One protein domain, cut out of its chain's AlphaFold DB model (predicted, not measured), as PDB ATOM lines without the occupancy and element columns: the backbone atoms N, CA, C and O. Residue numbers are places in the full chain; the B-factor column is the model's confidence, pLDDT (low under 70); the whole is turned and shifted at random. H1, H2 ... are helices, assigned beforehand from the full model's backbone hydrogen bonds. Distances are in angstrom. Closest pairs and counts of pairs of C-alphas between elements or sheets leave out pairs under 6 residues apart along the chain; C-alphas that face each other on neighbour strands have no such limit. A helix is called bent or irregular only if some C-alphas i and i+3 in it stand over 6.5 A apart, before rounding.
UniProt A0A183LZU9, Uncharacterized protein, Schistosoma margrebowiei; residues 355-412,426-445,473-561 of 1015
ATOM      1  N   LEU A 355     -25.479  51.407 -55.837       82.62
ATOM      2  CA  LEU A 355     -25.469  51.488 -54.375       82.62
ATOM      3  C   LEU A 355     -24.361  50.610 -53.772       82.62
ATOM      4  O   LEU A 355     -23.642  51.060 -52.884       82.62
ATOM      5  N   SER A 356     -24.163  49.392 -54.290       83.69
ATOM      6  CA  SER A 356     -23.082  48.503 -53.851       83.69
ATOM      7  C   SER A 356     -21.690  49.083 -54.120       83.69
ATOM      8  O   SER A 356     -20.822  49.027 -53.246       83.69
ATOM      9  N   ARG A 357     -21.467  49.710 -55.289       83.31
ATOM     10  CA  ARG A 357     -20.209  50.420 -55.596       83.31
ATOM     11  C   ARG A 357     -19.977  51.586 -54.635       83.31
ATOM     12  O   ARG A 357     -18.888  51.690 -54.072       83.31
ATOM     13  N   LEU A 358     -20.992  52.428 -54.423       84.94
ATOM     14  CA  LEU A 358     -20.926  53.586 -53.528       84.94
ATOM     15  C   LEU A 358     -20.616  53.155 -52.089       84.94
ATOM     16  O   LEU A 358     -19.672  53.665 -51.494       84.94
ATOM     17  N   VAL A 359     -21.340  52.167 -51.560       86.88
ATOM     18  CA  VAL A 359     -21.124  51.600 -50.218       86.88
ATOM     19  C   VAL A 359     -19.741  50.952 -50.089       86.88
ATOM     20  O   VAL A 359     -19.090  51.109 -49.059       86.88
ATOM     21  N   THR A 360     -19.244  50.280 -51.132       85.50
ATOM     22  CA  THR A 360     -17.892  49.691 -51.126       85.50
ATOM     23  C   THR A 360     -16.804  50.768 -51.063       85.50
ATOM     24  O   THR A 360     -15.880  50.637 -50.262       85.50
ATOM     25  N   ARG A 361     -16.930  51.861 -51.835       84.31
ATOM     26  CA  ARG A 361     -16.000  53.009 -51.773       84.31
ATOM     27  C   ARG A 361     -16.111  53.755 -50.442       84.31
ATOM     28  O   ARG A 361     -15.097  54.004 -49.802       84.31
ATOM     29  N   LEU A 362     -17.327  54.043 -49.975       86.38
ATOM     30  CA  LEU A 362     -17.551  54.642 -48.658       86.38
ATOM     31  C   LEU A 362     -16.881  53.818 -47.560       86.38
ATOM     32  O   LEU A 362     -16.167  54.380 -46.744       86.38
ATOM     33  N   ARG A 363     -17.015  52.489 -47.572       87.19
ATOM     34  CA  ARG A 363     -16.390  51.619 -46.571       87.19
ATOM     35  C   ARG A 363     -14.855  51.670 -46.562       87.19
ATOM     36  O   ARG A 363     -14.286  51.480 -45.495       87.19
ATOM     37  N   THR A 364     -14.185  51.940 -47.689       84.38
ATOM     38  CA  THR A 364     -12.714  52.101 -47.717       84.38
ATOM     39  C   THR A 364     -12.232  53.492 -47.299       84.38
ATOM     40  O   THR A 364     -11.070  53.630 -46.926       84.38
ATOM     41  N   PHE A 365     -13.096  54.512 -47.373       83.88
ATOM     42  CA  PHE A 365     -12.762  55.910 -47.060       83.88
ATOM     43  C   PHE A 365     -13.320  56.407 -45.721       83.88
ATOM     44  O   PHE A 365     -12.773  57.350 -45.153       83.88
ATOM     45  N   PHE A 366     -14.388  55.798 -45.210       86.94
ATOM     46  CA  PHE A 366     -15.041  56.169 -43.962       86.94
ATOM     47  C   PHE A 366     -14.352  55.485 -42.785       86.94
ATOM     48  O   PHE A 366     -14.426  54.266 -42.629       86.94
ATOM     49  N   SER A 367     -13.705  56.280 -41.936       86.44
ATOM     50  CA  SER A 367     -13.003  55.804 -40.749       86.44
ATOM     51  C   SER A 367     -13.464  56.542 -39.489       86.44
ATOM     52  O   SER A 367     -13.992  57.650 -39.559       86.44
ATOM     53  N   PHE A 368     -13.268  55.916 -38.328       87.25
ATOM     54  CA  PHE A 368     -13.458  56.555 -37.023       87.25
ATOM     55  C   PHE A 368     -12.110  57.022 -36.471       87.25
ATOM     56  O   PHE A 368     -11.105  56.314 -36.604       87.25
ATOM     57  N   ALA A 369     -12.101  58.181 -35.812       83.88
ATOM     58  CA  ALA A 369     -10.935  58.695 -35.108       83.88
ATOM     59  C   ALA A 369     -10.541  57.740 -33.972       83.88
ATOM     60  O   ALA A 369     -11.396  57.247 -33.232       83.88
ATOM     61  N   ARG A 370      -9.242  57.477 -33.833       82.88
ATOM     62  CA  ARG A 370      -8.695  56.683 -32.728       82.88
ATOM     63  C   ARG A 370      -8.495  57.575 -31.507       82.88
ATOM     64  O   ARG A 370      -8.029  58.707 -31.647       82.88
ATOM     65  N   SER A 371      -8.779  57.045 -30.322       71.00
ATOM     66  CA  SER A 371      -8.453  57.691 -29.042       71.00
ATOM     67  C   SER A 371      -6.994  58.171 -29.007       71.00
ATOM     68  O   SER A 371      -6.092  57.405 -29.361       71.00
ATOM     69  N   GLY A 372      -6.745  59.403 -28.564       64.06
ATOM     70  CA  GLY A 372      -5.385  59.940 -28.399       64.06
ATOM     71  C   GLY A 372      -4.612  60.241 -29.693       64.06
ATOM     72  O   GLY A 372      -3.440  60.592 -29.610       64.06
ATOM     73  N   PHE A 373      -5.233  60.124 -30.874       61.84
ATOM     74  CA  PHE A 373      -4.664  60.622 -32.140       61.84
ATOM     75  C   PHE A 373      -5.165  62.026 -32.520       61.84
ATOM     76  O   PHE A 373      -4.546  62.675 -33.357       61.84
ATOM     77  N   VAL A 374      -6.290  62.466 -31.946       63.22
ATOM     78  CA  VAL A 374      -6.927  63.774 -32.174       63.22
ATOM     79  C   VAL A 374      -7.615  64.202 -30.874       63.22
ATOM     80  O   VAL A 374      -8.426  63.441 -30.344       63.22
ATOM     81  N   ASP A 375      -7.349  65.414 -30.381       60.03
ATOM     82  CA  ASP A 375      -7.865  65.906 -29.084       60.03
ATOM     83  C   ASP A 375      -9.403  66.030 -29.033       60.03
ATOM     84  O   ASP A 375     -10.005  66.070 -27.963       60.03
ATOM     85  N   SER A 376     -10.057  66.062 -30.197       71.50
ATOM     86  CA  SER A 376     -11.515  66.136 -30.354       71.50
ATOM     87  C   SER A 376     -12.175  64.816 -30.799       71.50
ATOM     88  O   SER A 376     -13.365  64.804 -31.134       71.50
ATOM     89  N   ALA A 377     -11.445  63.689 -30.783       76.19
ATOM     90  CA  ALA A 377     -11.885  62.400 -31.338       76.19
ATOM     91  C   ALA A 377     -13.273  61.939 -30.852       76.19
ATOM     92  O   ALA A 377     -14.071  61.456 -31.658       76.19
ATOM     93  N   ALA A 378     -13.602  62.122 -29.568       76.56
ATOM     94  CA  ALA A 378     -14.917  61.783 -29.018       76.56
ATOM     95  C   ALA A 378     -16.065  62.579 -29.671       76.56
ATOM     96  O   ALA A 378     -17.108  62.010 -30.008       76.56
ATOM     97  N   VAL A 379     -15.864  63.883 -29.896       81.62
ATOM     98  CA  VAL A 379     -16.851  64.767 -30.532       81.62
ATOM     99  C   VAL A 379     -17.012  64.381 -32.000       81.62
ATOM    100  O   VAL A 379     -18.133  64.088 -32.423       81.62
ATOM    101  N   ILE A 380     -15.901  64.273 -32.742       84.00
ATOM    102  CA  ILE A 380     -15.878  63.834 -34.148       84.00
ATOM    103  C   ILE A 380     -16.653  62.522 -34.302       84.00
ATOM    104  O   ILE A 380     -17.649  62.469 -35.029       84.00
ATOM    105  N   ASN A 381     -16.261  61.487 -33.555       86.56
ATOM    106  CA  ASN A 381     -16.877  60.169 -33.632       86.56
ATOM    107  C   ASN A 381     -18.365  60.185 -33.265       86.56
ATOM    108  O   ASN A 381     -19.142  59.481 -33.910       86.56
ATOM    109  N   SER A 382     -18.796  60.994 -32.289       86.44
ATOM    110  CA  SER A 382     -20.224  61.112 -31.967       86.44
ATOM    111  C   SER A 382     -21.035  61.689 -33.134       86.44
ATOM    112  O   SER A 382     -22.063  61.117 -33.496       86.44
ATOM    113  N   THR A 383     -20.524  62.725 -33.816       87.12
ATOM    114  CA  THR A 383     -21.198  63.278 -35.004       87.12
ATOM    115  C   THR A 383     -21.228  62.294 -36.175       87.12
ATOM    116  O   THR A 383     -22.240  62.207 -36.865       87.12
ATOM    117  N   LEU A 384     -20.171  61.495 -36.369       90.00
ATOM    118  CA  LEU A 384     -20.113  60.454 -37.403       90.00
ATOM    119  C   LEU A 384     -21.083  59.291 -37.121       90.00
ATOM    120  O   LEU A 384     -21.723  58.784 -38.045       90.00
ATOM    121  N   VAL A 385     -21.240  58.891 -35.854       90.38
ATOM    122  CA  VAL A 385     -22.228  57.884 -35.425       90.38
ATOM    123  C   VAL A 385     -23.652  58.363 -35.698       90.38
ATOM    124  O   VAL A 385     -24.437  57.627 -36.299       90.38
ATOM    125  N   ASP A 386     -23.995  59.588 -35.296       88.62
ATOM    126  CA  ASP A 386     -25.348  60.115 -35.488       88.62
ATOM    127  C   ASP A 386     -25.653  60.428 -36.960       88.62
ATOM    128  O   ASP A 386     -26.778  60.202 -37.413       88.62
ATOM    129  N   LEU A 387     -24.652  60.808 -37.756       89.25
ATOM    130  CA  LEU A 387     -24.780  60.937 -39.208       89.25
ATOM    131  C   LEU A 387     -25.157  59.601 -39.873       89.25
ATOM    132  O   LEU A 387     -26.147  59.533 -40.608       89.25
ATOM    133  N   LEU A 388     -24.424  58.520 -39.574       90.12
ATOM    134  CA  LEU A 388     -24.751  57.180 -40.077       90.12
ATOM    135  C   LEU A 388     -26.120  56.696 -39.575       90.12
ATOM    136  O   LEU A 388     -26.851  56.045 -40.323       90.12
ATOM    137  N   ARG A 389     -26.513  57.046 -38.343       88.44
ATOM    138  CA  ARG A 389     -27.856  56.737 -37.827       88.44
ATOM    139  C   ARG A 389     -28.959  57.398 -38.636       88.44
ATOM    140  O   ARG A 389     -29.945  56.733 -38.953       88.44
ATOM    141  N   VAL A 390     -28.809  58.683 -38.957       86.75
ATOM    142  CA  VAL A 390     -29.783  59.419 -39.771       86.75
ATOM    143  C   VAL A 390     -29.845  58.814 -41.175       86.75
ATOM    144  O   VAL A 390     -30.938  58.469 -41.615       86.75
ATOM    145  N   ALA A 391     -28.704  58.563 -41.823       84.94
ATOM    146  CA  ALA A 391     -28.638  57.908 -43.134       84.94
ATOM    147  C   ALA A 391     -29.360  56.543 -43.166       84.94
ATOM    148  O   ALA A 391     -30.265  56.322 -43.973       84.94
ATOM    149  N   PHE A 392     -29.022  55.637 -42.243       86.62
ATOM    150  CA  PHE A 392     -29.639  54.308 -42.147       86.62
ATOM    151  C   PHE A 392     -31.128  54.355 -41.757       86.62
ATOM    152  O   PHE A 392     -31.874  53.435 -42.096       86.62
ATOM    153  N   ARG A 393     -31.575  55.405 -41.053       82.88
ATOM    154  CA  ARG A 393     -32.992  55.634 -40.725       82.88
ATOM    155  C   ARG A 393     -33.784  56.174 -41.917       82.88
ATOM    156  O   ARG A 393     -34.924  55.756 -42.098       82.88
ATOM    157  N   PHE A 394     -33.203  57.075 -42.711       78.06
ATOM    158  CA  PHE A 394     -33.826  57.604 -43.929       78.06
ATOM    159  C   PHE A 394     -33.913  56.546 -45.033       78.06
ATOM    160  O   PHE A 394     -34.930  56.465 -45.719       78.06
ATOM    161  N   ASN A 395     -32.888  55.705 -45.194       77.19
ATOM    162  CA  ASN A 395     -32.855  54.699 -46.252       77.19
ATOM    163  C   ASN A 395     -32.339  53.340 -45.743       77.19
ATOM    164  O   ASN A 395     -31.135  53.067 -45.695       77.19
ATOM    165  N   LYS A 396     -33.290  52.445 -45.427       77.81
ATOM    166  CA  LYS A 396     -33.028  51.073 -44.948       77.81
ATOM    167  C   LYS A 396     -32.186  50.233 -45.934       77.81
ATOM    168  O   LYS A 396     -31.511  49.290 -45.508       77.81
ATOM    169  N   ASN A 397     -32.184  50.564 -47.231       81.56
ATOM    170  CA  ASN A 397     -31.412  49.832 -48.242       81.56
ATOM    171  C   ASN A 397     -29.902  50.058 -48.078       81.56
ATOM    172  O   ASN A 397     -29.141  49.112 -48.255       81.56
ATOM    173  N   ILE A 398     -29.471  51.261 -47.671       84.50
ATOM    174  CA  ILE A 398     -28.053  51.580 -47.423       84.50
ATOM    175  C   ILE A 398     -27.506  50.680 -46.311       84.50
ATOM    176  O   ILE A 398     -26.474  50.039 -46.487       84.50
ATOM    177  N   ALA A 399     -28.226  50.579 -45.187       84.81
ATOM    178  CA  ALA A 399     -27.833  49.730 -44.062       84.81
ATOM    179  C   ALA A 399     -27.738  48.250 -44.470       84.81
ATOM    180  O   ALA A 399     -26.754  47.577 -44.165       84.81
ATOM    181  N   SER A 400     -28.742  47.764 -45.205       84.00
ATOM    182  CA  SER A 400     -28.814  46.373 -45.673       84.00
ATOM    183  C   SER A 400     -27.670  46.043 -46.643       84.00
ATOM    184  O   SER A 400     -27.034  44.995 -46.528       84.00
ATOM    185  N   GLU A 401     -27.352  46.961 -47.559       84.88
ATOM    186  CA  GLU A 401     -26.249  46.810 -48.508       84.88
ATOM    187  C   GLU A 401     -24.877  46.892 -47.824       84.88
ATOM    188  O   GLU A 401     -23.995  46.099 -48.142       84.88
ATOM    189  N   TRP A 402     -24.695  47.753 -46.819       89.62
ATOM    190  CA  TRP A 402     -23.448  47.822 -46.042       89.62
ATOM    191  C   TRP A 402     -23.187  46.523 -45.267       89.62
ATOM    192  O   TRP A 402     -22.071  45.999 -45.282       89.62
ATOM    193  N   ILE A 403     -24.232  45.935 -44.672       87.44
ATOM    194  CA  ILE A 403     -24.173  44.607 -44.041       87.44
ATOM    195  C   ILE A 403     -23.850  43.519 -45.082       87.44
ATOM    196  O   ILE A 403     -23.077  42.603 -44.781       87.44
ATOM    197  N   ARG A 404     -24.389  43.628 -46.307       86.06
ATOM    198  CA  ARG A 404     -24.114  42.701 -47.419       86.06
ATOM    199  C   ARG A 404     -22.668  42.797 -47.912       86.06
ATOM    200  O   ARG A 404     -22.047  41.754 -48.077       86.06
ATOM    201  N   VAL A 405     -22.114  43.999 -48.088       85.25
ATOM    202  CA  VAL A 405     -20.716  44.226 -48.513       85.25
ATOM    203  C   VAL A 405     -19.731  43.673 -47.479       85.25
ATOM    204  O   VAL A 405     -18.877  42.860 -47.833       85.25
ATOM    205  N   ILE A 406     -19.913  43.990 -46.188       84.88
ATOM    206  CA  ILE A 406     -19.139  43.378 -45.085       84.88
ATOM    207  C   ILE A 406     -19.282  41.840 -45.114       84.88
ATOM    208  O   ILE A 406     -18.328  41.095 -44.876       84.88
ATOM    209  N   GLY A 407     -20.477  41.348 -45.449       75.12
ATOM    210  CA  GLY A 407     -20.771  39.931 -45.628       75.12
ATOM    211  C   GLY A 407     -20.143  39.278 -46.870       75.12
ATOM    212  O   GLY A 407     -19.968  38.062 -46.855       75.12
ATOM    213  N   LEU A 408     -19.767  40.014 -47.917       71.81
ATOM    214  CA  LEU A 408     -19.267  39.453 -49.182       71.81
ATOM    215  C   LEU A 408     -17.746  39.324 -49.218       71.81
ATOM    216  O   LEU A 408     -17.250  38.249 -49.552       71.81
ATOM    217  N   ASP A 409     -17.013  40.340 -48.758       60.34
ATOM    218  CA  ASP A 409     -15.546  40.290 -48.621       60.34
ATOM    219  C   ASP A 409     -15.074  39.078 -47.811       60.34
ATOM    220  O   ASP A 409     -13.959  38.581 -47.976       60.34
ATOM    221  N   SER A 410     -15.919  38.599 -46.896       53.03
ATOM    222  CA  SER A 410     -15.683  37.402 -46.091       53.03
ATOM    223  C   SER A 410     -15.510  36.110 -46.910       53.03
ATOM    224  O   SER A 410     -14.863  35.186 -46.423       53.03
ATOM    225  N   GLN A 411     -16.074  36.044 -48.124       48.97
ATOM    226  CA  GLN A 411     -16.137  34.850 -48.979       48.97
ATOM    227  C   GLN A 411     -15.084  34.846 -50.095       48.97
ATOM    228  O   GLN A 411     -14.761  33.787 -50.613       48.97
ATOM    229  N   THR A 412     -14.540  36.005 -50.470       44.75
ATOM    230  CA  THR A 412     -13.605  36.159 -51.603       44.75
ATOM    231  C   THR A 412     -12.132  35.919 -51.249       44.75
ATOM    232  O   THR A 412     -11.270  36.049 -52.111       44.75
ATOM    233  N   HIS A 426      -6.997  44.440 -40.259       65.19
ATOM    234  CA  HIS A 426      -7.618  44.347 -38.928       65.19
ATOM    235  C   HIS A 426      -8.289  45.659 -38.491       65.19
ATOM    236  O   HIS A 426      -9.344  45.644 -37.867       65.19
ATOM    237  N   ASN A 427      -7.738  46.820 -38.868       77.50
ATOM    238  CA  ASN A 427      -8.379  48.093 -38.534       77.50
ATOM    239  C   ASN A 427      -9.723  48.277 -39.259       77.50
ATOM    240  O   ASN A 427     -10.657  48.812 -38.667       77.50
ATOM    241  N   GLN A 428      -9.832  47.806 -40.507       83.94
ATOM    242  CA  GLN A 428     -11.098  47.824 -41.241       83.94
ATOM    243  C   GLN A 428     -12.144  46.938 -40.554       83.94
ATOM    244  O   GLN A 428     -13.274  47.372 -40.374       83.94
ATOM    245  N   SER A 429     -11.780  45.723 -40.122       84.88
ATOM    246  CA  SER A 429     -12.739  44.814 -39.478       84.88
ATOM    247  C   SER A 429     -13.247  45.349 -38.131       84.88
ATOM    248  O   SER A 429     -14.428  45.179 -37.821       84.88
ATOM    249  N   PHE A 430     -12.414  46.067 -37.369       88.50
ATOM    250  CA  PHE A 430     -12.846  46.810 -36.178       88.50
ATOM    251  C   PHE A 430     -13.886  47.892 -36.506       88.50
ATOM    252  O   PHE A 430     -14.905  47.992 -35.820       88.50
ATOM    253  N   GLN A 431     -13.666  48.675 -37.565       89.56
ATOM    254  CA  GLN A 431     -14.592  49.730 -37.995       89.56
ATOM    255  C   GLN A 431     -15.889  49.141 -38.582       89.56
ATOM    256  O   GLN A 431     -16.977  49.592 -38.226       89.56
ATOM    257  N   ASP A 432     -15.801  48.055 -39.357       90.44
ATOM    258  CA  ASP A 432     -16.949  47.271 -39.831       90.44
ATOM    259  C   ASP A 432     -17.814  46.780 -38.651       90.44
ATOM    260  O   ASP A 432     -19.040  46.890 -38.683       90.44
ATOM    261  N   PHE A 433     -17.200  46.283 -37.570       90.81
ATOM    262  CA  PHE A 433     -17.918  45.845 -36.366       90.81
ATOM    263  C   PHE A 433     -18.622  47.002 -35.631       90.81
ATOM    264  O   PHE A 433     -19.744  46.826 -35.149       90.81
ATOM    265  N   ILE A 434     -18.024  48.197 -35.600       91.69
ATOM    266  CA  ILE A 434     -18.665  49.410 -35.063       91.69
ATOM    267  C   ILE A 434     -19.865  49.814 -35.937       91.69
ATOM    268  O   ILE A 434     -20.942  50.074 -35.401       91.69
ATOM    269  N   ILE A 435     -19.743  49.769 -37.268       91.69
ATOM    270  CA  ILE A 435     -20.853  50.038 -38.205       91.69
ATOM    271  C   ILE A 435     -22.004  49.037 -38.005       91.69
ATOM    272  O   ILE A 435     -23.170  49.433 -37.991       91.69
ATOM    273  N   LEU A 436     -21.702  47.758 -37.754       91.44
ATOM    274  CA  LEU A 436     -22.706  46.746 -37.403       91.44
ATOM    275  C   LEU A 436     -23.407  47.042 -36.058       91.44
ATOM    276  O   LEU A 436     -24.609  46.800 -35.936       91.44
ATOM    277  N   CYS A 437     -22.710  47.623 -35.073       90.69
ATOM    278  CA  CYS A 437     -23.330  48.111 -33.833       90.69
ATOM    279  C   CYS A 437     -24.233  49.335 -34.083       90.69
ATOM    280  O   CYS A 437     -25.341  49.404 -33.547       90.69
ATOM    281  N   ILE A 438     -23.806  50.275 -34.937       89.88
ATOM    282  CA  ILE A 438     -24.606  51.445 -35.339       89.88
ATOM    283  C   ILE A 438     -25.898  50.999 -36.036       89.88
ATOM    284  O   ILE A 438     -26.974  51.469 -35.662       89.88
ATOM    285  N   ALA A 439     -25.814  50.050 -36.973       86.62
ATOM    286  CA  ALA A 439     -26.959  49.508 -37.710       86.62
ATOM    287  C   ALA A 439     -27.991  48.793 -36.813       86.62
ATOM    288  O   ALA A 439     -29.180  48.819 -37.115       86.62
ATOM    289  N   LEU A 440     -27.574  48.204 -35.685       84.56
ATOM    290  CA  LEU A 440     -28.503  47.689 -34.668       84.56
ATOM    291  C   LEU A 440     -29.087  48.785 -33.761       84.56
ATOM    292  O   LEU A 440     -30.143  48.571 -33.166       84.56
ATOM    293  N   SER A 441     -28.432  49.945 -33.643       84.62
ATOM    294  CA  SER A 441     -28.890  51.056 -32.794       84.62
ATOM    295  C   SER A 441     -30.006  51.903 -33.417       84.62
ATOM    296  O   SER A 441     -30.771  52.536 -32.694       84.62
ATOM    297  N   THR A 442     -30.125  51.934 -34.747       75.12
ATOM    298  CA  THR A 442     -31.093  52.805 -35.436       75.12
ATOM    299  C   THR A 442     -32.566  52.441 -35.237       75.12
ATOM    300  O   THR A 442     -33.362  53.376 -35.116       75.12
ATOM    301  N   PRO A 443     -32.988  51.160 -35.152       62.16
ATOM    302  CA  PRO A 443     -34.411  50.829 -35.063       62.16
ATOM    303  C   PRO A 443     -34.964  50.892 -33.633       62.16
ATOM    304  O   PRO A 443     -36.176  50.897 -33.455       62.16
ATOM    305  N   THR A 444     -34.114  50.934 -32.602       49.50
ATOM    306  CA  THR A 444     -34.562  50.902 -31.195       49.50
ATOM    307  C   THR A 444     -35.080  52.258 -30.702       49.50
ATOM    308  O   THR A 444     -35.914  52.314 -29.799       49.50
ATOM    309  N   MET A 445     -34.648  53.358 -31.328       37.69
ATOM    310  CA  MET A 445     -35.007  54.730 -30.938       37.69
ATOM    311  C   MET A 445     -36.424  55.168 -31.349       37.69
ATOM    312  O   MET A 445     -36.868  56.233 -30.926       37.69
ATOM    313  N   GLN A 473     -38.992  43.079 -40.055       66.50
ATOM    314  CA  GLN A 473     -37.829  43.741 -40.666       66.50
ATOM    315  C   GLN A 473     -36.666  43.893 -39.672       66.50
ATOM    316  O   GLN A 473     -35.525  43.582 -40.013       66.50
ATOM    317  N   PHE A 474     -36.939  44.283 -38.423       72.56
ATOM    318  CA  PHE A 474     -35.921  44.389 -37.375       72.56
ATOM    319  C   PHE A 474     -35.317  43.028 -37.004       72.56
ATOM    320  O   PHE A 474     -34.098  42.901 -36.900       72.56
ATOM    321  N   ASN A 475     -36.141  41.984 -36.862       77.00
ATOM    322  CA  ASN A 475     -35.644  40.634 -36.594       77.00
ATOM    323  C   ASN A 475     -34.797  40.079 -37.750       77.00
ATOM    324  O   ASN A 475     -33.831  39.360 -37.493       77.00
ATOM    325  N   ARG A 476     -35.099  40.450 -39.001       79.94
ATOM    326  CA  ARG A 476     -34.262  40.131 -40.165       79.94
ATOM    327  C   ARG A 476     -32.928  40.886 -40.145       79.94
ATOM    328  O   ARG A 476     -31.884  40.258 -40.284       79.94
ATOM    329  N   LEU A 477     -32.940  42.197 -39.898       80.81
ATOM    330  CA  LEU A 477     -31.715  42.999 -39.761       80.81
ATOM    331  C   LEU A 477     -30.802  42.428 -38.660       80.81
ATOM    332  O   LEU A 477     -29.602  42.247 -38.857       80.81
ATOM    333  N   LYS A 478     -31.396  42.050 -37.521       83.62
ATOM    334  CA  LYS A 478     -30.728  41.370 -36.406       83.62
ATOM    335  C   LYS A 478     -30.052  40.062 -36.832       83.62
ATOM    336  O   LYS A 478     -28.901  39.841 -36.458       83.62
ATOM    337  N   THR A 479     -30.731  39.176 -37.566       83.62
ATOM    338  CA  THR A 479     -30.124  37.899 -37.986       83.62
ATOM    339  C   THR A 479     -29.049  38.095 -39.050       83.62
ATOM    340  O   THR A 479     -28.016  37.429 -38.974       83.62
ATOM    341  N   GLU A 480     -29.226  39.038 -39.978       84.19
ATOM    342  CA  GLU A 480     -28.218  39.392 -40.984       84.19
ATOM    343  C   GLU A 480     -26.945  39.953 -40.320       84.19
ATOM    344  O   GLU A 480     -25.870  39.377 -40.519       84.19
ATOM    345  N   VAL A 481     -27.054  40.950 -39.427       87.38
ATOM    346  CA  VAL A 481     -25.915  41.489 -38.649       87.38
ATOM    347  C   VAL A 481     -25.211  40.397 -37.841       87.38
ATOM    348  O   VAL A 481     -23.991  40.249 -37.938       87.38
ATOM    349  N   LEU A 482     -25.953  39.593 -37.071       86.31
ATOM    350  CA  LEU A 482     -25.362  38.511 -36.274       86.31
ATOM    351  C   LEU A 482     -24.667  37.464 -37.156       86.31
ATOM    352  O   LEU A 482     -23.649  36.905 -36.742       86.31
ATOM    353  N   SER A 483     -25.163  37.213 -38.371       85.81
ATOM    354  CA  SER A 483     -24.499  36.325 -39.328       85.81
ATOM    355  C   SER A 483     -23.162  36.900 -39.809       85.81
ATOM    356  O   SER A 483     -22.175  36.162 -39.837       85.81
ATOM    357  N   SER A 484     -23.090  38.207 -40.097       85.69
ATOM    358  CA  SER A 484     -21.859  38.887 -40.516       85.69
ATOM    359  C   SER A 484     -20.829  38.953 -39.383       85.69
ATOM    360  O   SER A 484     -19.687  38.545 -39.593       85.69
ATOM    361  N   VAL A 485     -21.221  39.332 -38.155       87.88
ATOM    362  CA  VAL A 485     -20.313  39.326 -36.986       87.88
ATOM    363  C   VAL A 485     -19.732  37.930 -36.747       87.88
ATOM    364  O   VAL A 485     -18.517  37.770 -36.631       87.88
ATOM    365  N   ARG A 486     -20.578  36.890 -36.719       85.06
ATOM    366  CA  ARG A 486     -20.116  35.500 -36.552       85.06
ATOM    367  C   ARG A 486     -19.130  35.100 -37.644       85.06
ATOM    368  O   ARG A 486     -18.163  34.407 -37.349       85.06
ATOM    369  N   ARG A 487     -19.334  35.547 -38.883       83.12
ATOM    370  CA  ARG A 487     -18.455  35.236 -40.014       83.12
ATOM    371  C   ARG A 487     -17.097  35.944 -39.921       83.12
ATOM    372  O   ARG A 487     -16.077  35.300 -40.157       83.12
ATOM    373  N   LEU A 488     -17.064  37.212 -39.501       83.25
ATOM    374  CA  LEU A 488     -15.827  37.966 -39.231       83.25
ATOM    375  C   LEU A 488     -15.002  37.352 -38.084       83.25
ATOM    376  O   LEU A 488     -13.772  37.342 -38.142       83.25
ATOM    377  N   LEU A 489     -15.676  36.801 -37.068       83.94
ATOM    378  CA  LEU A 489     -15.046  36.061 -35.970       83.94
ATOM    379  C   LEU A 489     -14.517  34.691 -36.421       83.94
ATOM    380  O   LEU A 489     -13.380  34.340 -36.130       83.94
ATOM    381  N   ILE A 490     -15.323  33.915 -37.151       81.06
ATOM    382  CA  ILE A 490     -14.959  32.570 -37.631       81.06
ATOM    383  C   ILE A 490     -13.754  32.616 -38.577       81.06
ATOM    384  O   ILE A 490     -12.835  31.810 -38.440       81.06
ATOM    385  N   THR A 491     -13.727  33.594 -39.483       78.69
ATOM    386  CA  THR A 491     -12.611  33.819 -40.419       78.69
ATOM    387  C   THR A 491     -11.361  34.419 -39.762       78.69
ATOM    388  O   THR A 491     -10.368  34.621 -40.453       78.69
ATOM    389  N   GLY A 492     -11.380  34.714 -38.454       75.31
ATOM    390  CA  GLY A 492     -10.236  35.275 -37.724       75.31
ATOM    391  C   GLY A 492      -9.861  36.709 -38.119       75.31
ATOM    392  O   GLY A 492      -8.791  37.182 -37.754       75.31
ATOM    393  N   ARG A 493     -10.716  37.412 -38.877       78.00
ATOM    394  CA  ARG A 493     -10.424  38.769 -39.375       78.00
ATOM    395  C   ARG A 493     -10.644  39.849 -38.328       78.00
ATOM    396  O   ARG A 493      -9.927  40.847 -38.332       78.00
ATOM    397  N   LEU A 494     -11.658  39.683 -37.476       81.94
ATOM    398  CA  LEU A 494     -11.935  40.640 -36.403       81.94
ATOM    399  C   LEU A 494     -10.920  40.495 -35.263       81.94
ATOM    400  O   LEU A 494     -10.356  41.483 -34.823       81.94
ATOM    401  N   PHE A 495     -10.646  39.261 -34.842       84.31
ATOM    402  CA  PHE A 495      -9.590  38.937 -33.884       84.31
ATOM    403  C   PHE A 495      -8.875  37.675 -34.365       84.31
ATOM    404  O   PHE A 495      -9.532  36.677 -34.677       84.31
ATOM    405  N   SER A 496      -7.549  37.717 -34.425       81.62
ATOM    406  CA  SER A 496      -6.712  36.612 -34.888       81.62
ATOM    407  C   SER A 496      -6.739  35.484 -33.862       81.62
ATOM    408  O   SER A 496      -6.501  35.726 -32.677       81.62
ATOM    409  N   HIS A 497      -6.965  34.240 -34.293       78.69
ATOM    410  CA  HIS A 497      -7.093  33.093 -33.376       78.69
ATOM    411  C   HIS A 497      -5.861  32.892 -32.471       78.69
ATOM    412  O   HIS A 497      -6.016  32.489 -31.320       78.69
ATOM    413  N   ASP A 498      -4.669  33.266 -32.946       74.19
ATOM    414  CA  ASP A 498      -3.408  33.181 -32.193       74.19
ATOM    415  C   ASP A 498      -3.144  34.380 -31.257       74.19
ATOM    416  O   ASP A 498      -2.276  34.304 -30.387       74.19
ATOM    417  N   LYS A 499      -3.856  35.506 -31.432       82.19
ATOM    418  CA  LYS A 499      -3.582  36.790 -30.747       82.19
ATOM    419  C   LYS A 499      -4.799  37.453 -30.093       82.19
ATOM    420  O   LYS A 499      -4.679  38.580 -29.622       82.19
ATOM    421  N   ILE A 500      -5.923  36.740 -29.977       82.88
ATOM    422  CA  ILE A 500      -7.235  37.208 -29.476       82.88
ATOM    423  C   ILE A 500      -7.153  38.301 -28.393       82.88
ATOM    424  O   ILE A 500      -7.780  39.342 -28.546       82.88
ATOM    425  N   HIS A 501      -6.386  38.099 -27.314       84.19
ATOM    426  CA  HIS A 501      -6.288  39.082 -26.221       84.19
ATOM    427  C   HIS A 501      -5.580  40.380 -26.621       84.19
ATOM    428  O   HIS A 501      -6.060  41.450 -26.268       84.19
ATOM    429  N   SER A 502      -4.495  40.299 -27.396       84.69
ATOM    430  CA  SER A 502      -3.774  41.471 -27.915       84.69
ATOM    431  C   SER A 502      -4.632  42.262 -28.900       84.69
ATOM    432  O   SER A 502      -4.599  43.492 -28.907       84.69
ATOM    433  N   ASP A 503      -5.417  41.567 -29.722       86.06
ATOM    434  CA  ASP A 503      -6.284  42.192 -30.718       86.06
ATOM    435  C   ASP A 503      -7.510  42.841 -30.040       86.06
ATOM    436  O   ASP A 503      -7.907  43.941 -30.419       86.06
ATOM    437  N   ILE A 504      -8.059  42.222 -28.982       86.94
ATOM    438  CA  ILE A 504      -9.092  42.816 -28.110       86.94
ATOM    439  C   ILE A 504      -8.561  44.056 -27.382       86.94
ATOM    440  O   ILE A 504      -9.242  45.079 -27.366       86.94
ATOM    441  N   ASP A 505      -7.359  43.992 -26.806       86.69
ATOM    442  CA  ASP A 505      -6.748  45.137 -26.122       86.69
ATOM    443  C   ASP A 505      -6.474  46.286 -27.100       86.69
ATOM    444  O   ASP A 505      -6.760  47.441 -26.798       86.69
ATOM    445  N   THR A 506      -6.024  45.971 -28.319       87.69
ATOM    446  CA  THR A 506      -5.843  46.959 -29.395       87.69
ATOM    447  C   THR A 506      -7.177  47.578 -29.827       87.69
ATOM    448  O   THR A 506      -7.250  48.786 -30.048       87.69
ATOM    449  N   PHE A 507      -8.246  46.785 -29.930       89.38
ATOM    450  CA  PHE A 507      -9.588  47.272 -30.263       89.38
ATOM    451  C   PHE A 507     -10.145  48.217 -29.189       89.38
ATOM    452  O   PHE A 507     -10.588  49.321 -29.508       89.38
ATOM    453  N   LEU A 508     -10.092  47.800 -27.921       87.94
ATOM    454  CA  LEU A 508     -10.621  48.567 -26.792       87.94
ATOM    455  C   LEU A 508      -9.770  49.792 -26.453       87.94
ATOM    456  O   LEU A 508     -10.333  50.777 -25.990       87.94
ATOM    457  N   ALA A 509      -8.464  49.772 -26.732       86.12
ATOM    458  CA  ALA A 509      -7.652  50.982 -26.710       86.12
ATOM    459  C   ALA A 509      -8.176  51.985 -27.751       86.12
ATOM    460  O   ALA A 509      -8.719  53.012 -27.376       86.12
ATOM    461  N   ASN A 510      -8.108  51.646 -29.045       85.88
ATOM    462  CA  ASN A 510      -8.399  52.587 -30.136       85.88
ATOM    463  C   ASN A 510      -9.848  53.105 -30.178       85.88
ATOM    464  O   ASN A 510     -10.066  54.238 -30.611       85.88
ATOM    465  N   TYR A 511     -10.828  52.274 -29.798       87.12
ATOM    466  CA  TYR A 511     -12.260  52.550 -29.987       87.12
ATOM    467  C   TYR A 511     -13.117  52.349 -28.725       87.12
ATOM    468  O   TYR A 511     -14.342  52.441 -28.805       87.12
ATOM    469  N   GLY A 512     -12.520  52.088 -27.556       83.69
ATOM    470  CA  GLY A 512     -13.271  51.892 -26.310       83.69
ATOM    471  C   GLY A 512     -14.114  53.111 -25.941       83.69
ATOM    472  O   GLY A 512     -15.313  52.982 -25.719       83.69
ATOM    473  N   GLU A 513     -13.519  54.303 -25.972       84.75
ATOM    474  CA  GLU A 513     -14.196  55.588 -25.733       84.75
ATOM    475  C   GLU A 513     -15.461  55.765 -26.602       84.75
ATOM    476  O   GLU A 513     -16.527  56.128 -26.106       84.75
ATOM    477  N   LEU A 514     -15.379  55.399 -27.886       86.56
ATOM    478  CA  LEU A 514     -16.500  55.425 -28.834       86.56
ATOM    479  C   LEU A 514     -17.606  54.407 -28.492       86.56
ATOM    480  O   LEU A 514     -18.775  54.658 -28.787       86.56
ATOM    481  N   LEU A 515     -17.281  53.277 -27.860       84.94
ATOM    482  CA  LEU A 515     -18.266  52.270 -27.441       84.94
ATOM    483  C   LEU A 515     -18.922  52.587 -26.093       84.94
ATOM    484  O   LEU A 515     -20.126  52.363 -25.947       84.94
ATOM    485  N   PHE A 516     -18.144  53.077 -25.125       84.31
ATOM    486  CA  PHE A 516     -18.605  53.337 -23.759       84.31
ATOM    487  C   PHE A 516     -19.254  54.719 -23.583       84.31
ATOM    488  O   PHE A 516     -20.006  54.904 -22.630       84.31
ATOM    489  N   SER A 517     -19.017  55.681 -24.484       82.81
ATOM    490  CA  SER A 517     -19.585  57.029 -24.364       82.81
ATOM    491  C   SER A 517     -21.123  57.053 -24.332       82.81
ATOM    492  O   SER A 517     -21.818  56.521 -25.207       82.81
ATOM    493  N   GLY A 518     -21.669  57.784 -23.356       73.62
ATOM    494  CA  GLY A 518     -23.103  58.045 -23.237       73.62
ATOM    495  C   GLY A 518     -23.700  58.858 -24.395       73.62
ATOM    496  O   GLY A 518     -24.904  58.750 -24.644       73.62
ATOM    497  N   SER A 519     -22.892  59.627 -25.143       76.50
ATOM    498  CA  SER A 519     -23.367  60.325 -26.350       76.50
ATOM    499  C   SER A 519     -23.570  59.353 -27.514       76.50
ATOM    500  O   SER A 519     -24.597  59.392 -28.190       76.50
ATOM    501  N   THR A 520     -22.640  58.416 -27.709       79.75
ATOM    502  CA  THR A 520     -22.673  57.477 -28.838       79.75
ATOM    503  C   THR A 520     -23.679  56.350 -28.617       79.75
ATOM    504  O   THR A 520     -24.222  55.840 -29.592       79.75
ATOM    505  N   ARG A 521     -23.990  55.968 -27.367       83.69
ATOM    506  CA  ARG A 521     -24.983  54.927 -27.005       83.69
ATOM    507  C   ARG A 521     -24.750  53.558 -27.678       83.69
ATOM    508  O   ARG A 521     -25.697  52.794 -27.869       83.69
ATOM    509  N   LEU A 522     -23.514  53.235 -28.069       87.12
ATOM    510  CA  LEU A 522     -23.199  51.987 -28.788       87.12
ATOM    511  C   LEU A 522     -23.056  50.762 -27.871       87.12
ATOM    512  O   LEU A 522     -23.131  49.631 -28.357       87.12
ATOM    513  N   PHE A 523     -22.928  50.971 -26.558       88.12
ATOM    514  CA  PHE A 523     -22.761  49.908 -25.567       88.12
ATOM    515  C   PHE A 523     -23.877  48.847 -25.591       88.12
ATOM    516  O   PHE A 523     -23.577  47.660 -25.644       88.12
ATOM    517  N   SER A 524     -25.157  49.239 -25.627       87.62
ATOM    518  CA  SER A 524     -26.276  48.276 -25.609       87.62
ATOM    519  C   SER A 524     -26.378  47.412 -26.890       87.62
ATOM    520  O   SER A 524     -26.514  46.191 -26.779       87.62
ATOM    521  N   PRO A 525     -26.227  47.959 -28.116       87.44
ATOM    522  CA  PRO A 525     -26.010  47.147 -29.320       87.44
ATOM    523  C   PRO A 525     -24.826  46.172 -29.207       87.44
ATOM    524  O   PRO A 525     -24.925  45.023 -29.641       87.44
ATOM    525  N   PHE A 526     -23.721  46.610 -28.598       91.50
ATOM    526  CA  PHE A 526     -22.521  45.800 -28.394       91.50
ATOM    527  C   PHE A 526     -22.762  44.638 -27.412       91.50
ATOM    528  O   PHE A 526     -22.549  43.479 -27.781       91.50
ATOM    529  N   THR A 527     -23.283  44.892 -26.206       88.81
ATOM    530  CA  THR A 527     -23.614  43.839 -25.225       88.81
ATOM    531  C   THR A 527     -24.642  42.854 -25.779       88.81
ATOM    532  O   THR A 527     -24.503  41.646 -25.579       88.81
ATOM    533  N   PHE A 528     -25.626  43.338 -26.539       88.25
ATOM    534  CA  PHE A 528     -26.617  42.518 -27.227       88.25
ATOM    535  C   PHE A 528     -25.978  41.547 -28.229       88.25
ATOM    536  O   PHE A 528     -26.316  40.360 -28.213       88.25
ATOM    537  N   ILE A 529     -25.021  41.995 -29.053       87.56
ATOM    538  CA  ILE A 529     -24.256  41.096 -29.934       87.56
ATOM    539  C   ILE A 529     -23.519  40.036 -29.104       87.56
ATOM    540  O   ILE A 529     -23.620  38.847 -29.418       87.56
ATOM    541  N   LEU A 530     -22.820  40.428 -28.032       89.31
ATOM    542  CA  LEU A 530     -22.047  39.491 -27.206       89.31
ATOM    543  C   LEU A 530     -22.938  38.420 -26.555       89.31
ATOM    544  O   LEU A 530     -22.625  37.231 -26.656       89.31
ATOM    545  N   ASN A 531     -24.100  38.793 -26.013       85.88
ATOM    546  CA  ASN A 531     -25.104  37.848 -25.511       85.88
ATOM    547  C   ASN A 531     -25.568  36.852 -26.589       85.88
ATOM    548  O   ASN A 531     -25.644  35.646 -26.347       85.88
ATOM    549  N   GLN A 532     -25.844  37.330 -27.806       85.75
ATOM    550  CA  GLN A 532     -26.285  36.488 -28.929       85.75
ATOM    551  C   GLN A 532     -25.163  35.593 -29.496       85.75
ATOM    552  O   GLN A 532     -25.451  34.591 -30.161       85.75
ATOM    553  N   LEU A 533     -23.891  35.908 -29.226       83.62
ATOM    554  CA  LEU A 533     -22.749  35.022 -29.473       83.62
ATOM    555  C   LEU A 533     -22.620  33.959 -28.371       83.62
ATOM    556  O   LEU A 533     -22.493  32.773 -28.686       83.62
ATOM    557  N   ILE A 534     -22.725  34.349 -27.095       82.25
ATOM    558  CA  ILE A 534     -22.636  33.452 -25.928       82.25
ATOM    559  C   ILE A 534     -23.734  32.379 -25.973       82.25
ATOM    560  O   ILE A 534     -23.432  31.183 -25.876       82.25
ATOM    561  N   ALA A 535     -24.982  32.802 -26.193       74.38
ATOM    562  CA  ALA A 535     -26.177  31.957 -26.230       74.38
ATOM    563  C   ALA A 535     -26.382  31.177 -27.547       74.38
ATOM    564  O   ALA A 535     -27.351  30.424 -27.667       74.38
ATOM    565  N   SER A 536     -25.508  31.348 -28.548       65.69
ATOM    566  CA  SER A 536     -25.712  30.777 -29.886       65.69
ATOM    567  C   SER A 536     -25.751  29.238 -29.897       65.69
ATOM    568  O   SER A 536     -24.806  28.557 -29.494       65.69
ATOM    569  N   ASN A 537     -26.857  28.682 -30.406       55.00
ATOM    570  CA  ASN A 537     -27.096  27.234 -30.517       55.00
ATOM    571  C   ASN A 537     -27.135  26.715 -31.973       55.00
ATOM    572  O   ASN A 537     -27.153  25.500 -32.185       55.00
ATOM    573  N   ASP A 538     -27.109  27.629 -32.948       51.00
ATOM    574  CA  ASP A 538     -27.419  27.432 -34.379       51.00
ATOM    575  C   ASP A 538     -26.520  26.410 -35.102       51.00
ATOM    576  O   ASP A 538     -25.534  25.940 -34.554       51.00
ATOM    577  N   LEU A 539     -26.811  26.061 -36.359       47.38
ATOM    578  CA  LEU A 539     -26.204  24.937 -37.109       47.38
ATOM    579  C   LEU A 539     -24.678  25.008 -37.403       47.38
ATOM    580  O   LEU A 539     -24.141  24.133 -38.074       47.38
ATOM    581  N   VAL A 540     -23.956  25.997 -36.869       55.25
ATOM    582  CA  VAL A 540     -22.493  26.164 -37.008       55.25
ATOM    583  C   VAL A 540     -21.715  24.977 -36.385       55.25
ATOM    584  O   VAL A 540     -22.126  24.482 -35.324       55.25
ATOM    585  N   PRO A 541     -20.578  24.530 -36.968       58.72
ATOM    586  CA  PRO A 541     -19.724  23.491 -36.382       58.72
ATOM    587  C   PRO A 541     -19.268  23.794 -34.945       58.72
ATOM    588  O   PRO A 541     -19.113  24.947 -34.538       58.72
ATOM    589  N   THR A 542     -19.043  22.740 -34.158       61.03
ATOM    590  CA  THR A 542     -18.815  22.819 -32.701       61.03
ATOM    591  C   THR A 542     -17.578  23.625 -32.305       61.03
ATOM    592  O   THR A 542     -17.660  24.405 -31.359       61.03
ATOM    593  N   HIS A 543     -16.471  23.491 -33.040       63.06
ATOM    594  CA  HIS A 543     -15.227  24.224 -32.779       63.06
ATOM    595  C   HIS A 543     -15.432  25.747 -32.820       63.06
ATOM    596  O   HIS A 543     -15.110  26.461 -31.873       63.06
ATOM    597  N   PHE A 544     -16.061  26.242 -33.888       68.06
ATOM    598  CA  PHE A 544     -16.269  27.674 -34.101       68.06
ATOM    599  C   PHE A 544     -17.152  28.329 -33.034       68.06
ATOM    600  O   PHE A 544     -16.879  29.459 -32.638       68.06
ATOM    601  N   LYS A 545     -18.146  27.609 -32.497       71.69
ATOM    602  CA  LYS A 545     -18.971  28.085 -31.370       71.69
ATOM    603  C   LYS A 545     -18.167  28.322 -30.096       71.69
ATOM    604  O   LYS A 545     -18.474  29.246 -29.347       71.69
ATOM    605  N   PHE A 546     -17.166  27.480 -29.832       73.81
ATOM    606  CA  PHE A 546     -16.288  27.665 -28.680       73.81
ATOM    607  C   PHE A 546     -15.451  28.936 -28.848       73.81
ATOM    608  O   PHE A 546     -15.397  29.748 -27.930       73.81
ATOM    609  N   VAL A 547     -14.891  29.158 -30.042       78.50
ATOM    610  CA  VAL A 547     -14.115  30.365 -30.370       78.50
ATOM    611  C   VAL A 547     -14.969  31.637 -30.264       78.50
ATOM    612  O   VAL A 547     -14.589  32.558 -29.546       78.50
ATOM    613  N   THR A 548     -16.156  31.690 -30.884       81.75
ATOM    614  CA  THR A 548     -17.025  32.884 -30.803       81.75
ATOM    615  C   THR A 548     -17.484  33.179 -29.375       81.75
ATOM    616  O   THR A 548     -17.541  34.344 -28.982       81.75
ATOM    617  N   ARG A 549     -17.771  32.142 -28.573       85.31
ATOM    618  CA  ARG A 549     -18.102  32.288 -27.148       85.31
ATOM    619  C   ARG A 549     -16.897  32.760 -26.332       85.31
ATOM    620  O   ARG A 549     -17.053  33.647 -25.503       85.31
ATOM    621  N   TYR A 550     -15.705  32.213 -26.577       84.12
ATOM    622  CA  TYR A 550     -14.474  32.609 -25.889       84.12
ATOM    623  C   TYR A 550     -14.122  34.076 -26.148       84.12
ATOM    624  O   TYR A 550     -13.788  34.792 -25.206       84.12
ATOM    625  N   ILE A 551     -14.241  34.540 -27.396       86.06
ATOM    626  CA  ILE A 551     -13.999  35.940 -27.765       86.06
ATOM    627  C   ILE A 551     -15.019  36.858 -27.081       86.06
ATOM    628  O   ILE A 551     -14.618  37.805 -26.412       86.06
ATOM    629  N   ALA A 552     -16.320  36.554 -27.166       87.81
ATOM    630  CA  ALA A 552     -17.362  37.375 -26.540       87.81
ATOM    631  C   ALA A 552     -17.212  37.473 -25.009       87.81
ATOM    632  O   ALA A 552     -17.371  38.543 -24.428       87.81
ATOM    633  N   LEU A 553     -16.835  36.370 -24.357       87.69
ATOM    634  CA  LEU A 553     -16.566  36.342 -22.920       87.69
ATOM    635  C   LEU A 553     -15.240  37.026 -22.538       87.69
ATOM    636  O   LEU A 553     -15.146  37.602 -21.458       87.69
ATOM    637  N   SER A 554     -14.227  36.999 -23.410       87.06
ATOM    638  CA  SER A 554     -12.964  37.727 -23.198       87.06
ATOM    639  C   SER A 554     -13.150  39.235 -23.371       87.06
ATOM    640  O   SER A 554     -12.604  40.000 -22.580       87.06
ATOM    641  N   LEU A 555     -13.992  39.655 -24.324       88.19
ATOM    642  CA  LEU A 555     -14.465  41.034 -24.440       88.19
ATOM    643  C   LEU A 555     -15.168  41.469 -23.151       88.19
ATOM    644  O   LEU A 555     -14.739  42.456 -22.574       88.19
ATOM    645  N   TYR A 556     -16.142  40.710 -22.631       89.88
ATOM    646  CA  TYR A 556     -16.797  41.050 -21.356       89.88
ATOM    647  C   TYR A 556     -15.841  41.168 -20.161       89.88
ATOM    648  O   TYR A 556     -16.048  42.042 -19.319       89.88
ATOM    649  N   ILE A 557     -14.786  40.347 -20.085       87.19
ATOM    650  CA  ILE A 557     -13.745  40.524 -19.060       87.19
ATOM    651  C   ILE A 557     -13.045  41.875 -19.252       87.19
ATOM    652  O   ILE A 557     -13.015  42.683 -18.327       87.19
ATOM    653  N   LYS A 558     -12.523  42.135 -20.455       88.25
ATOM    654  CA  LYS A 558     -11.725  43.330 -20.750       88.25
ATOM    655  C   LYS A 558     -12.528  44.630 -20.685       88.25
ATOM    656  O   LYS A 558     -11.998  45.630 -20.211       88.25
ATOM    657  N   THR A 559     -13.801  44.620 -21.087       86.62
ATOM    658  CA  THR A 559     -14.689  45.781 -20.942       86.62
ATOM    659  C   THR A 559     -15.008  46.067 -19.482       86.62
ATOM    660  O   THR A 559     -14.992  47.226 -19.100       86.62
ATOM    661  N   PHE A 560     -15.241  45.042 -18.651       86.81
ATOM    662  CA  PHE A 560     -15.497  45.239 -17.220       86.81
ATOM    663  C   PHE A 560     -14.266  45.780 -16.480       86.81
ATOM    664  O   PHE A 560     -14.393  46.665 -15.641       86.81
ATOM    665  N   THR A 561     -13.067  45.287 -16.805       83.88
ATOM    666  CA  THR A 561     -11.807  45.779 -16.216       83.88
ATOM    667  C   THR A 561     -11.327  47.111 -16.808       83.88
ATOM    668  O   THR A 561     -10.260  47.587 -16.431       83.88
TER     669      THR A 561
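AT A GLANCE: This is residues 355 to 412, 426 to 445 and 473 to 561 of the 1015 residues of an uncharacterized protein of Schistosoma margrebowiei (UniProt A0A183LZU9). H4 runs through the middle of a compact, all-helix body, with H3 and H5 alongside it and H2 and H7 packing near its residues 437 to 441. H7 and H8 fold back as a hairpin, H6 packs on H8, and H1 packs on H3 at the outside. The printed part has 167 residues with eight named helices, H1 to H8 in chain order, and no named strand. The radius of gyration of the C-alphas is 15.2 A; the spans are 39 by 35 by 31 A.

HOW THE PARTS SIT: H8, residues 542 to 560, touches H7, residues 523 to 534, opposite ways in a hairpin; their closest C-alphas, Ile 534 and Arg 549, are 4.8 A apart. H6, residues 500 to 516, touches H8 at a steep tilt of 51 degrees, with C-alphas 504 and 555 closest at 6.7 A. H6 is irregular, with C-alphas 510 and 513 7.9 A apart. H7 touches H4, residues 426 to 441, about perpendicular at 76 degrees, closest at C-alphas 525 and 437, 5.3 A. H3, residues 396 to 409, H4 and H5, residues 473 to 490, form an up and down bundle, each running against the one before; H3 and H4 only just touch, with 3 pairs of C-alphas within 8 A. H2, residues 377 to 394, touches H4, closest at C-alphas 389 and 438, 6.7 A. H1, residues 355 to 365, touches H3, closest at C-alphas 359 and 402, 6.1 A. Every O i to N i+4 pair is within hydrogen-bond range in H1 to H5, H7 and H8; in H6, 11 of 13.

IN THESE COORDINATES: H8 measures 27.4 A, H2 25.7 A, H5 25.6 A and H4 23.1 A. H1 begins at C-alpha 355 (-25.469, 51.488, -54.375); H8 ends at C-alpha 560 (-15.497, 45.239, -17.220).

THE WHOLE: Residues 413 to 425 and 446 to 472 are not printed; the C-alpha gaps are 16.2 A and 14.9 A. The link H1 to H2 is long. Low-confidence residues include 372 to 375 and 536 to 544.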